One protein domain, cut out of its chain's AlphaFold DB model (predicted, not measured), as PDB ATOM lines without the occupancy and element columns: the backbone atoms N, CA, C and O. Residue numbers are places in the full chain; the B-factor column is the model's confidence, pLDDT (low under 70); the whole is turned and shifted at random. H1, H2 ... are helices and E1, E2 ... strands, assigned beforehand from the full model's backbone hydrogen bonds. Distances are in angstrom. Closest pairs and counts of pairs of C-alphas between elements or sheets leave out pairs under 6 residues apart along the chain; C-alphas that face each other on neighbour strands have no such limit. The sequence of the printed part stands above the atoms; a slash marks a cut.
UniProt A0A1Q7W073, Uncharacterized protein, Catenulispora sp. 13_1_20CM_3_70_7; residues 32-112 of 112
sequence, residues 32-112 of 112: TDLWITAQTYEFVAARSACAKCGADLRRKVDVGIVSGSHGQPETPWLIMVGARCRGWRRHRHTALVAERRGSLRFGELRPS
ATOM      1  N   THR A  32      31.035   8.701   8.429       89.62
ATOM      2  CA  THR A  32      30.505   7.785   7.414       89.62
ATOM      3  C   THR A  32      31.627   6.989   6.752       89.62
ATOM      4  O   THR A  32      31.495   5.776   6.611       89.62
ATOM      5  N   ASP A  33      32.757   7.616   6.420       89.88
ATOM      6  CA  ASP A  33      33.911   6.919   5.837       89.88
ATOM      7  C   ASP A  33      34.493   5.883   6.800       89.88
ATOM      8  O   ASP A  33      34.804   4.757   6.399       89.88
ATOM      9  N   LEU A  34      34.594   6.231   8.085       89.69
ATOM     10  CA  LEU A  34      35.046   5.317   9.135       89.69
ATOM     11  C   LEU A  34      34.075   4.149   9.319       89.69
ATOM     12  O   LEU A  34      34.508   2.998   9.407       89.69
ATOM     13  N   TRP A  35      32.768   4.421   9.329       91.31
ATOM     14  CA  TRP A  35      31.734   3.398   9.460       91.31
ATOM     15  C   TRP A  35      31.704   2.450   8.253       91.31
ATOM     16  O   TRP A  35      31.750   1.231   8.438       91.31
ATOM     17  N   ILE A  36      31.715   2.982   7.023       93.50
ATOM     18  CA  ILE A  36      31.794   2.187   5.786       93.50
ATOM     19  C   ILE A  36      33.071   1.344   5.794       93.50
ATOM     20  O   ILE A  36      33.035   0.156   5.457       93.50
ATOM     21  N   THR A  37      34.195   1.932   6.210       94.44
ATOM     22  CA  THR A  37      35.472   1.221   6.309       94.44
ATOM     23  C   THR A  37      35.391   0.067   7.296       94.44
ATOM     24  O   THR A  37      35.726  -1.063   6.933       94.44
ATOM     25  N   ALA A  38      34.887   0.311   8.505       94.38
ATOM     26  CA  ALA A  38      34.700  -0.729   9.506       94.38
ATOM     27  C   ALA A  38      33.832  -1.869   8.958       94.38
ATOM     28  O   ALA A  38      34.299  -3.003   8.890       94.38
ATOM     29  N   GLN A  39      32.623  -1.574   8.469       95.31
ATOM     30  CA  GLN A  39      31.694  -2.595   7.970       95.31
ATOM     31  C   GLN A  39      32.279  -3.421   6.818       95.31
ATOM     32  O   GLN A  39      32.152  -4.648   6.793       95.31
ATOM     33  N   THR A  40      32.983  -2.764   5.895       96.56
ATOM     34  CA  THR A  40      33.623  -3.438   4.761       96.56
ATOM     35  C   THR A  40      34.665  -4.448   5.238       96.56
ATOM     36  O   THR A  40      34.641  -5.608   4.819       96.56
ATOM     37  N   TYR A  41      35.561  -4.060   6.150       95.81
ATOM     38  CA  TYR A  41      36.598  -4.979   6.623       95.81
ATOM     39  C   TYR A  41      36.108  -5.991   7.653       95.81
ATOM     40  O   TYR A  41      36.675  -7.080   7.706       95.81
ATOM     41  N   GLU A  42      35.053  -5.706   8.417       94.81
ATOM     42  CA  GLU A  42      34.398  -6.727   9.241       94.81
ATOM     43  C   GLU A  42      33.836  -7.851   8.361       94.81
ATOM     44  O   GLU A  42      34.044  -9.034   8.649       94.81
ATOM     45  N   PHE A  43      33.199  -7.497   7.237       95.88
ATOM     46  CA  PHE A  43      32.718  -8.466   6.254       95.88
ATOM     47  C   PHE A  43      33.863  -9.259   5.608       95.88
ATOM     48  O   PHE A  43      33.805 -10.491   5.551       95.88
ATOM     49  N   VAL A  44      34.928  -8.581   5.163       95.38
ATOM     50  CA  VAL A  44      36.111  -9.240   4.578       95.38
ATOM     51  C   VAL A  44      36.766 -10.179   5.591       95.38
ATOM     52  O   VAL A  44      37.011 -11.344   5.277       95.38
ATOM     53  N   ALA A  45      37.013  -9.718   6.819       93.88
ATOM     54  CA  ALA A  45      37.642 -10.518   7.864       93.88
ATOM     55  C   ALA A  45      36.779 -11.728   8.246       93.88
ATOM     56  O   ALA A  45      37.306 -12.825   8.415       93.88
ATOM     57  N   ALA A  46      35.451 -11.582   8.294       93.62
ATOM     58  CA  ALA A  46      34.537 -12.692   8.561       93.62
ATOM     59  C   ALA A  46      34.606 -13.827   7.523       93.62
ATOM     60  O   ALA A  46      34.172 -14.938   7.827       93.62
ATOM     61  N   ARG A  47      35.126 -13.553   6.320       94.81
ATOM     62  CA  ARG A  47      35.234 -14.505   5.202       94.81
ATOM     63  C   ARG A  47      36.676 -14.873   4.846       94.81
ATOM     64  O   ARG A  47      36.887 -15.595   3.875       94.81
ATOM     65  N   SER A  48      37.655 -14.367   5.592       94.44
ATOM     66  CA  SER A  48      39.072 -14.515   5.264       94.44
ATOM     67  C   SER A  48      39.794 -15.416   6.257       94.44
ATOM     68  O   SER A  48      39.590 -15.336   7.470       94.44
ATOM     69  N   ALA A  49      40.717 -16.218   5.732       95.88
ATOM     70  CA  ALA A  49      41.679 -16.972   6.517       95.88
ATOM     71  C   ALA A  49      42.990 -16.190   6.678       95.88
ATOM     72  O   ALA A  49      43.403 -15.402   5.826       95.88
ATOM     73  N   CYS A  50      43.684 -16.429   7.783       95.75
ATOM     74  CA  CYS A  50      45.010 -15.886   8.021       95.75
ATOM     75  C   CYS A  50      46.018 -16.476   7.030       95.75
ATOM     76  O   CYS A  50      46.355 -17.652   7.128       95.75
ATOM     77  N   ALA A  51      46.600 -15.651   6.160       93.38
ATOM     78  CA  ALA A  51      47.639 -16.100   5.227       93.38
ATOM     79  C   ALA A  51      48.900 -16.683   5.913       93.38
ATOM     80  O   ALA A  51      49.656 -17.405   5.275       93.38
ATOM     81  N   LYS A  52      49.127 -16.408   7.210       94.06
ATOM     82  CA  LYS A  52      50.247 -16.982   7.983       94.06
ATOM     83  C   LYS A  52      49.950 -18.367   8.578       94.06
ATOM     84  O   LYS A  52      50.884 -19.127   8.796       94.06
ATOM     85  N   CYS A  53      48.699 -18.690   8.925       95.31
ATOM     86  CA  CYS A  53      48.394 -19.935   9.655       95.31
ATOM     87  C   CYS A  53      47.064 -20.613   9.308       95.31
ATOM     88  O   CYS A  53      46.646 -21.509  10.034       95.31
ATOM     89  N   GLY A  54      46.350 -20.149   8.287       95.06
ATOM     90  CA  GLY A  54      45.079 -20.713   7.821       95.06
ATOM     91  C   GLY A  54      43.864 -20.484   8.728       95.06
ATOM     92  O   GLY A  54      42.741 -20.628   8.270       95.06
ATOM     93  N   ALA A  55      44.049 -20.097   9.993       95.38
ATOM     94  CA  ALA A  55      42.941 -19.843  10.916       95.38
ATOM     95  C   ALA A  55      42.117 -18.611  10.510       95.38
ATOM     96  O   ALA A  55      42.693 -17.600  10.104       95.38
ATOM     97  N   ASP A  56      40.801 -18.654  10.725       96.50
ATOM     98  CA  ASP A  56      39.892 -17.542  10.424       96.50
ATOM     99  C   ASP A  56      40.318 -16.226  11.081       96.50
ATOM    100  O   ASP A  56      40.816 -16.190  12.219       96.50
ATOM    101  N   LEU A  57      40.063 -15.116  10.392       93.50
ATOM    102  CA  LEU A  57      40.170 -13.798  10.998       93.50
ATOM    103  C   LEU A  57      38.993 -13.519  11.942       93.50
ATOM    104  O   LEU A  57      37.891 -14.060  11.828       93.50
ATOM    105  N   ARG A  58      39.236 -12.692  12.963       89.31
ATOM    106  CA  ARG A  58      38.166 -12.190  13.829       89.31
ATOM    107  C   ARG A  58      37.271 -11.259  13.020       89.31
ATOM    108  O   ARG A  58      37.770 -10.433  12.272       89.31
ATOM    109  N   ARG A  59      35.961 -11.360  13.250       85.25
ATOM    110  CA  ARG A  59      34.966 -10.499  12.595       85.25
ATOM    111  C   ARG A  59      35.134  -9.024  12.949       85.25
ATOM    112  O   ARG A  59      34.941  -8.193  12.088       85.25
ATOM    113  N   LYS A  60      35.485  -8.721  14.202       89.50
ATOM    114  CA  LYS A  60      35.675  -7.344  14.666       89.50
ATOM    115  C   LYS A  60      37.058  -6.835  14.267       89.50
ATOM    116  O   LYS A  60      38.053  -7.507  14.565       89.50
ATOM    117  N   VAL A  61      37.089  -5.661  13.649       90.50
ATOM    118  CA  VAL A  61      38.306  -4.936  13.264       90.50
ATOM    119  C   VAL A  61      38.455  -3.664  14.093       90.50
ATOM    120  O   VAL A  61      37.474  -3.125  14.601       90.50
ATOM    121  N   ASP A  62      39.689  -3.197  14.228       90.62
ATOM    122  CA  ASP A  62      40.010  -1.899  14.809       90.62
ATOM    123  C   ASP A  62      40.245  -0.905  13.664       90.62
ATOM    124  O   ASP A  62      40.932  -1.242  12.699       90.62
ATOM    125  N   VAL A  63      39.695   0.305  13.756       87.62
ATOM    126  CA  VAL A  63      39.831   1.351  12.728       87.62
ATOM    127  C   VAL A  63      40.390   2.614  13.371       87.62
ATOM    128  O   VAL A  63      39.934   3.003  14.444       87.62
ATOM    129  N   GLY A  64      41.369   3.246  12.727       86.31
ATOM    130  CA  GLY A  64      41.971   4.493  13.189       86.31
ATOM    131  C   GLY A  64      42.452   5.363  12.040       86.31
ATOM    132  O   GLY A  64      42.600   4.890  10.917       86.31
ATOM    133  N   ILE A  65      42.706   6.636  12.320       86.06
ATOM    134  CA  ILE A  65      43.211   7.598  11.336       86.06
ATOM    135  C   ILE A  65      44.710   7.779  11.570       86.06
ATOM    136  O   ILE A  65      45.150   7.926  12.711       86.06
ATOM    137  N   VAL A  66      45.491   7.775  10.495       82.56
ATOM    138  CA  VAL A  66      46.912   8.126  10.511       82.56
ATOM    139  C   VAL A  66      47.186   9.195   9.461       82.56
ATOM    140  O   VAL A  66      46.549   9.224   8.407       82.56
ATOM    141  N   SER A  67      48.139  10.080   9.740       73.56
ATOM    142  CA  SER A  67      48.562  11.107   8.788       73.56
ATOM    143  C   SER A  67      49.197  10.467   7.551       73.56
ATOM    144  O   SER A  67      49.972   9.511   7.663       73.56
ATOM    145  N   GLY A  68      48.878  10.994   6.367       65.75
ATOM    146  CA  GLY A  68      49.577  10.628   5.138       65.75
ATOM    147  C   GLY A  68      51.063  10.998   5.217       65.75
ATOM    148  O   GLY A  68      51.446  11.944   5.906       65.75
ATOM    149  N   SER A  69      51.930  10.250   4.530       59.25
ATOM    150  CA  SER A  69      53.363  10.574   4.497       59.25
ATOM    151  C   SER A  69      53.617  11.883   3.748       59.25
ATOM    152  O   SER A  69      53.055  12.111   2.673       59.25
ATOM    153  N   HIS A  70      54.548  12.691   4.267       43.66
ATOM    154  CA  HIS A  70      55.162  13.808   3.545       43.66
ATOM    155  C   HIS A  70      55.734  13.296   2.211       43.66
ATOM    156  O   HIS A  70      56.762  12.623   2.185       43.66
ATOM    157  N   GLY A  71      55.037  13.567   1.107       49.22
ATOM    158  CA  GLY A  71      55.405  13.090  -0.232       49.22
ATOM    159  C   GLY A  71      54.215  12.748  -1.129       49.22
ATOM    160  O   GLY A  71      54.370  12.735  -2.346       49.22
ATOM    161  N   GLN A  72      53.023  12.534  -0.557       56.53
ATOM    162  CA  GLN A  72      51.767  12.441  -1.312       56.53
ATOM    163  C   GLN A  72      50.817  13.566  -0.889       56.53
ATOM    164  O   GLN A  72      49.977  13.362  -0.013       56.53
ATOM    165  N   PRO A  73      50.935  14.762  -1.494       56.25
ATOM    166  CA  PRO A  73      50.076  15.902  -1.159       56.25
ATOM    167  C   PRO A  73      48.586  15.639  -1.435       56.25
ATOM    168  O   PRO A  73      47.733  16.343  -0.910       56.25
ATOM    169  N   GLU A  74      48.271  14.618  -2.231       62.72
ATOM    170  CA  GLU A  74      46.909  14.211  -2.590       62.72
ATOM    171  C   GLU A  74      46.214  13.304  -1.559       62.72
ATOM    172  O   GLU A  74      45.026  13.032  -1.717       62.72
ATOM    173  N   THR A  75      46.913  12.868  -0.501       65.94
ATOM    174  CA  THR A  75      46.377  11.918   0.490       65.94
ATOM    175  C   THR A  75      46.692  12.378   1.923       65.94
ATOM    176  O   THR A  75      47.574  11.815   2.573       65.94
ATOM    177  N   PRO A  76      46.021  13.427   2.442       72.12
ATOM    178  CA  PRO A  76      46.372  14.030   3.735       72.12
ATOM    179  C   PRO A  76      46.191  13.079   4.933       72.12
ATOM    180  O   PRO A  76      46.837  13.248   5.968       72.12
ATOM    181  N   TRP A  77      45.367  12.042   4.787       81.25
ATOM    182  CA  TRP A  77      45.097  11.027   5.802       81.25
ATOM    183  C   TRP A  77      44.976   9.639   5.183       81.25
ATOM    184  O   TRP A  77      44.711   9.470   3.992       81.25
ATOM    185  N   LEU A  78      45.116   8.635   6.037       86.06
ATOM    186  CA  LEU A  78      44.805   7.247   5.753       86.06
ATOM    187  C   LEU A  78      43.968   6.701   6.907       86.06
ATOM    188  O   LEU A  78      44.243   6.977   8.074       86.06
ATOM    189  N   ILE A  79      42.975   5.882   6.592       90.00
ATOM    190  CA  ILE A  79      42.302   5.056   7.586       90.00
ATOM    191  C   ILE A  79      43.060   3.731   7.657       90.00
ATOM    192  O   ILE A  79      43.146   2.982   6.683       90.00
ATOM    193  N   MET A  80      43.629   3.441   8.818       91.81
ATOM    194  CA  MET A  80      44.236   2.160   9.129       91.81
ATOM    195  C   MET A  80      43.189   1.206   9.676       91.81
ATOM    196  O   MET A  80      42.435   1.550  10.583       91.81
ATOM    197  N   VAL A  81      43.206  -0.023   9.173       92.75
ATOM    198  CA  VAL A  81      42.376  -1.111   9.684       92.75
ATOM    199  C   VAL A  81      43.267  -2.210  10.229       92.75
ATOM    200  O   VAL A  81      44.166  -2.679   9.535       92.75
ATOM    201  N   GLY A  82      43.013  -2.632  11.464       93.44
ATOM    202  CA  GLY A  82      43.676  -3.745  12.128       93.44
ATOM    203  C   GLY A  82      42.728  -4.923  12.329       93.44
ATOM    204  O   GLY A  82      41.641  -4.781  12.879       93.44
ATOM    205  N   ALA A  83      43.160  -6.119  11.941       93.12
ATOM    206  CA  ALA A  83      42.473  -7.373  12.232       93.12
ATOM    207  C   ALA A  83      43.434  -8.375  12.884       93.12
ATOM    208  O   ALA A  83      44.659  -8.263  12.796       93.12
ATOM    209  N   ARG A  84      42.885  -9.390  13.557       93.75
ATOM    210  CA  ARG A  84      43.671 -10.476  14.166       93.75
ATOM    211  C   ARG A  84      43.070 -11.825  13.826       93.75
ATOM    212  O   ARG A  84      41.849 -11.967  13.824       93.75
ATOM    213  N   CYS A  85      43.911 -12.830  13.609       94.88
ATOM    214  CA  CYS A  85      43.428 -14.195  13.440       94.88
ATOM    215  C   CYS A  85      42.975 -14.832  14.764       94.88
ATOM    216  O   CYS A  85      43.331 -14.386  15.861       94.88
ATOM    217  N   ARG A  86      42.175 -15.894  14.655       93.50
ATOM    218  CA  ARG A  86      41.731 -16.739  15.774       93.50
ATOM    219  C   ARG A  86      42.724 -17.851  16.132       93.50
ATOM    220  O   ARG A  86      42.489 -18.576  17.090       93.50
ATOM    221  N   GLY A  87      43.837 -17.965  15.404       92.25
ATOM    222  CA  GLY A  87      44.915 -18.902  15.719       92.25
ATOM    223  C   GLY A  87      45.638 -18.555  17.025       92.25
ATOM    224  O   GLY A  87      45.564 -17.426  17.516       92.25
ATOM    225  N   TRP A  88      46.385 -19.515  17.575       92.44
ATOM    226  CA  TRP A  88      47.013 -19.387  18.896       92.44
ATOM    227  C   TRP A  88      47.981 -18.196  19.009       92.44
ATOM    228  O   TRP A  88      47.943 -17.470  19.998       92.44
ATOM    229  N   ARG A  89      48.781 -17.932  17.961       91.38
ATOM    230  CA  ARG A  89      49.704 -16.780  17.895       91.38
ATOM    231  C   ARG A  89      49.009 -15.443  17.634       91.38
ATOM    232  O   ARG A  89      49.657 -14.408  17.739       91.38
ATOM    233  N   ARG A  90      47.718 -15.453  17.271       91.88
ATOM    234  CA  ARG A  90      46.909 -14.261  16.955       91.88
ATOM    235  C   ARG A  90      47.623 -13.286  16.007       91.88
ATOM    236  O   ARG A  90      47.790 -12.110  16.328       91.88
ATOM    237  N   HIS A  91      48.046 -13.783  14.842       93.69
ATOM    238  CA  HIS A  91      48.700 -12.977  13.810       93.69
ATOM    239  C   HIS A  91      47.866 -11.742  13.461       93.69
ATOM    240  O   HIS A  91      46.640 -11.819  13.328       93.69
ATOM    241  N   ARG A  92      48.551 -10.610  13.324       91.56
ATOM    242  CA  ARG A  92      47.951  -9.327  12.976       91.56
ATOM    243  C   ARG A  92      47.891  -9.175  11.462       91.56
ATOM    244  O   ARG A  92      48.763  -9.665  10.743       91.56
ATOM    245  N   HIS A  93      46.841  -8.516  11.012       92.88
ATOM    246  CA  HIS A  93      46.657  -8.109   9.636       92.88
ATOM    247  C   HIS A  93      46.307  -6.633   9.614       92.88
ATOM    248  O   HIS A  93      45.580  -6.165  10.491       92.88
ATOM    249  N   THR A  94      46.811  -5.921   8.619       93.50
ATOM    250  CA  THR A  94      46.522  -4.509   8.429       93.50
ATOM    251  C   THR A  94      46.071  -4.238   7.007       93.50
ATOM    252  O   THR A  94      46.445  -4.938   6.065       93.50
ATOM    253  N   ALA A  95      45.231  -3.224   6.867       92.62
ATOM    254  CA  ALA A  95      44.883  -2.636   5.591       92.62
ATOM    255  C   ALA A  95      44.888  -1.115   5.722       92.62
ATOM    256  O   ALA A  95      44.790  -0.571   6.825       92.62
ATOM    257  N   LEU A  96      45.008  -0.444   4.584       91.44
ATOM    258  CA  LEU A  96      44.937   1.006   4.492       91.44
ATOM    259  C   LEU A  96      43.785   1.376   3.569       91.44
ATOM    260  O   LEU A  96      43.579   0.739   2.533       91.44
ATOM    261  N   VAL A  97      43.055   2.414   3.944       90.38
ATOM    262  CA  VAL A  97      42.082   3.079   3.087       90.38
ATOM    263  C   VAL A  97      42.510   4.521   2.925       90.38
ATOM    264  O   VAL A  97      42.848   5.195   3.894       90.38
ATOM    265  N   ALA A  98      42.518   4.972   1.683       88.56
ATOM    266  CA  ALA A  98      42.886   6.322   1.308       88.56
ATOM    267  C   ALA A  98      41.750   6.945   0.511       88.56
ATOM    268  O   ALA A  98      41.105   6.250  -0.277       88.56
ATOM    269  N   GLU A  99      41.545   8.247   0.637       83.06
ATOM    270  CA  GLU A  99      40.774   8.968  -0.364       83.06
ATOM    271  C   GLU A  99      41.637   9.221  -1.601       83.06
ATOM    272  O   GLU A  99      42.793   9.625  -1.511       83.06
ATOM    273  N   ARG A 100      41.074   8.986  -2.785       80.00
ATOM    274  CA  ARG A 100      41.698   9.387  -4.043       80.00
ATOM    275  C   ARG A 100      40.641   9.904  -5.000       80.00
ATOM    276  O   ARG A 100      39.815   9.124  -5.474       80.00
ATOM    277  N   ARG A 101      40.729  11.197  -5.338       78.94
ATOM    278  CA  ARG A 101      39.793  11.901  -6.235       78.94
ATOM    279  C   ARG A 101      38.328  11.804  -5.763       78.94
ATOM    280  O   ARG A 101      37.462  11.479  -6.570       78.94
ATOM    281  N   GLY A 102      38.060  12.031  -4.474       78.56
ATOM    282  CA  GLY A 102      36.691  12.017  -3.936       78.56
ATOM    283  C   GLY A 102      36.108  10.621  -3.704       78.56
ATOM    284  O   GLY A 102      34.893  10.449  -3.689       78.56
ATOM    285  N   SER A 103      36.935   9.577  -3.627       82.44
ATOM    286  CA  SER A 103      36.463   8.205  -3.406       82.44
ATOM    287  C   SER A 103      37.416   7.412  -2.527       82.44
ATOM    288  O   SER A 103      38.634   7.468  -2.720       82.44
ATOM    289  N   LEU A 104      36.852   6.607  -1.625       87.12
ATOM    290  CA  LEU A 104      37.611   5.676  -0.795       87.12
ATOM    291  C   LEU A 104      38.217   4.553  -1.641       87.12
ATOM    292  O   LEU A 104      37.544   3.877  -2.423       87.12
ATOM    293  N   ARG A 105      39.515   4.331  -1.460       91.00
ATOM    294  CA  ARG A 105      40.279   3.240  -2.057       91.00
ATOM    295  C   ARG A 105      40.637   2.244  -0.975       91.00
ATOM    296  O   ARG A 105      41.435   2.541  -0.095       91.00
ATOM    297  N   PHE A 106      40.047   1.060  -1.070       91.88
ATOM    298  CA  PHE A 106      40.240  -0.024  -0.119       91.88
ATOM    299  C   PHE A 106      41.467  -0.848  -0.500       91.88
ATOM    300  O   PHE A 106      41.521  -1.422  -1.588       91.88
ATOM    301  N   GLY A 107      42.457  -0.878   0.387       91.31
ATOM    302  CA  GLY A 107      43.609  -1.758   0.266       91.31
ATOM    303  C   GLY A 107      43.290  -3.216   0.597       91.31
ATOM    304  O   GLY A 107      42.226  -3.574   1.096       91.31
ATOM    305  N   GLU A 108      44.252  -4.087   0.332       92.31
ATOM    306  CA  GLU A 108      44.154  -5.488   0.729       92.31
ATOM    307  C   GLU A 108      44.481  -5.666   2.212       92.31
ATOM    308  O   GLU A 108      45.402  -5.042   2.743       92.31
ATOM    309  N   LEU A 109      43.779  -6.594   2.862       91.00
ATOM    310  CA  LEU A 109      44.078  -7.003   4.227       91.00
ATOM    311  C   LEU A 109      45.271  -7.967   4.240       91.00
ATOM    312  O   LEU A 109      45.135  -9.158   3.952       91.00
ATOM    313  N   ARG A 110      46.454  -7.461   4.593       91.19
ATOM    314  CA  ARG A 110      47.713  -8.216   4.536       91.19
ATOM    315  C   ARG A 110      48.244  -8.541   5.929       91.19
ATOM    316  O   ARG A 110      48.004  -7.779   6.859       91.19
ATOM    317  N   PRO A 111      48.961  -9.662   6.113       90.38
ATOM    318  CA  PRO A 111      49.656  -9.922   7.367       90.38
ATOM    319  C   PRO A 111      50.691  -8.829   7.647       90.38
ATOM    320  O   PRO A 111      51.521  -8.546   6.784       90.38
ATOM    321  N   SER A 112      50.670  -8.275   8.857       83.06
ATOM    322  CA  SER A 112      51.732  -7.403   9.385       83.06
ATOM    323  C   SER A 112      52.818  -8.222  10.070       83.06
ATOM    324  O   SER A 112      52.458  -9.254  10.699       83.06
TER     325      SER A 112
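This is residues 32 to 112 of the 112 residues of an uncharacterized protein of Catenulispora sp. 13_1_20CM_3_70_7 (UniProt A0A1Q7W073). One helix, H1, packs slantwise over one face of a strongly twisted sheet of four antiparallel strands, making two layers in an elongated body. The two longest strands, E2 and E3, form the middle of the sheet, and a long loop, residues 47 to 61, leads from the end of H1 to E1. The printed part has 81 residues, with one named helix and four named strands in the order H1, E1, E2, E3, E4; the sheet's order is E1 - E2 - E3 - E4. The class is mixed, helices and strands, with under half of the residues in named elements. The whole is compact, with a radius of gyration of the C-alphas of 13.2 A, and its C-alphas span 40 by 24 by 15 A.

H1, residues 32 to 46, is on the sheet formed by E1, residues 62 to 67, E2, residues 77 to 84, E3, residues 92 to 99, and E4, residues 104 to 106. Its height over the sheet is 8.6 A. It lies over E2 and E3 and runs slantwise to the strands, at 34 degrees to E3 on the local plane. The closest C-alphas of H1 and E1 are those of Ala 38 and Val 63, 6.4 A apart; those of H1 and E2 are Ala 45 and Ala 83, 7.2 A. In H1 every O i to N i+4 pair is within hydrogen-bond range. The strands form a meander, each the antiparallel neighbour of the one before, with E1 and E4 as edge strands. E1 and E2 are a hairpin at 150 degrees between directions, with N 64 and O 80 at 2.9 A. E2 and E3 are a hairpin at 156 degrees, with N 81 and O 95 at 2.9 A. E3 and E4 are a hairpin at 153 degrees, with N 105 and O 98 at 2.8 A. E4 is apart from E1 and from E2. Beyond E4, residues 110 to 111 pair antiparallel with residues 93 to 94 of E3.

H1 begins at C-alpha 32 (30.505, 7.785, 7.414) and measures 20.9 A from first to last C-alpha. E1, Asp 62 to Ser 67, measures 16.7 A. E2 begins at C-alpha 77 (45.097, 11.027, 5.802) and measures 23.1 A. E3, Arg 92 to Glu 99, measures 23.8 A. E4, three residues, ends at C-alpha 106 (40.240, -0.024, -0.119).

The two C-alphas farthest apart are those of Trp 88 and Arg 101, 40.8 A. The printed part has no cut. The link from H1 to E1 is long, with 15 residues; the link from E3 to E4 is tight. The mean pLDDT of the printed part is 87.2, and residues 68 to 75 are under 70.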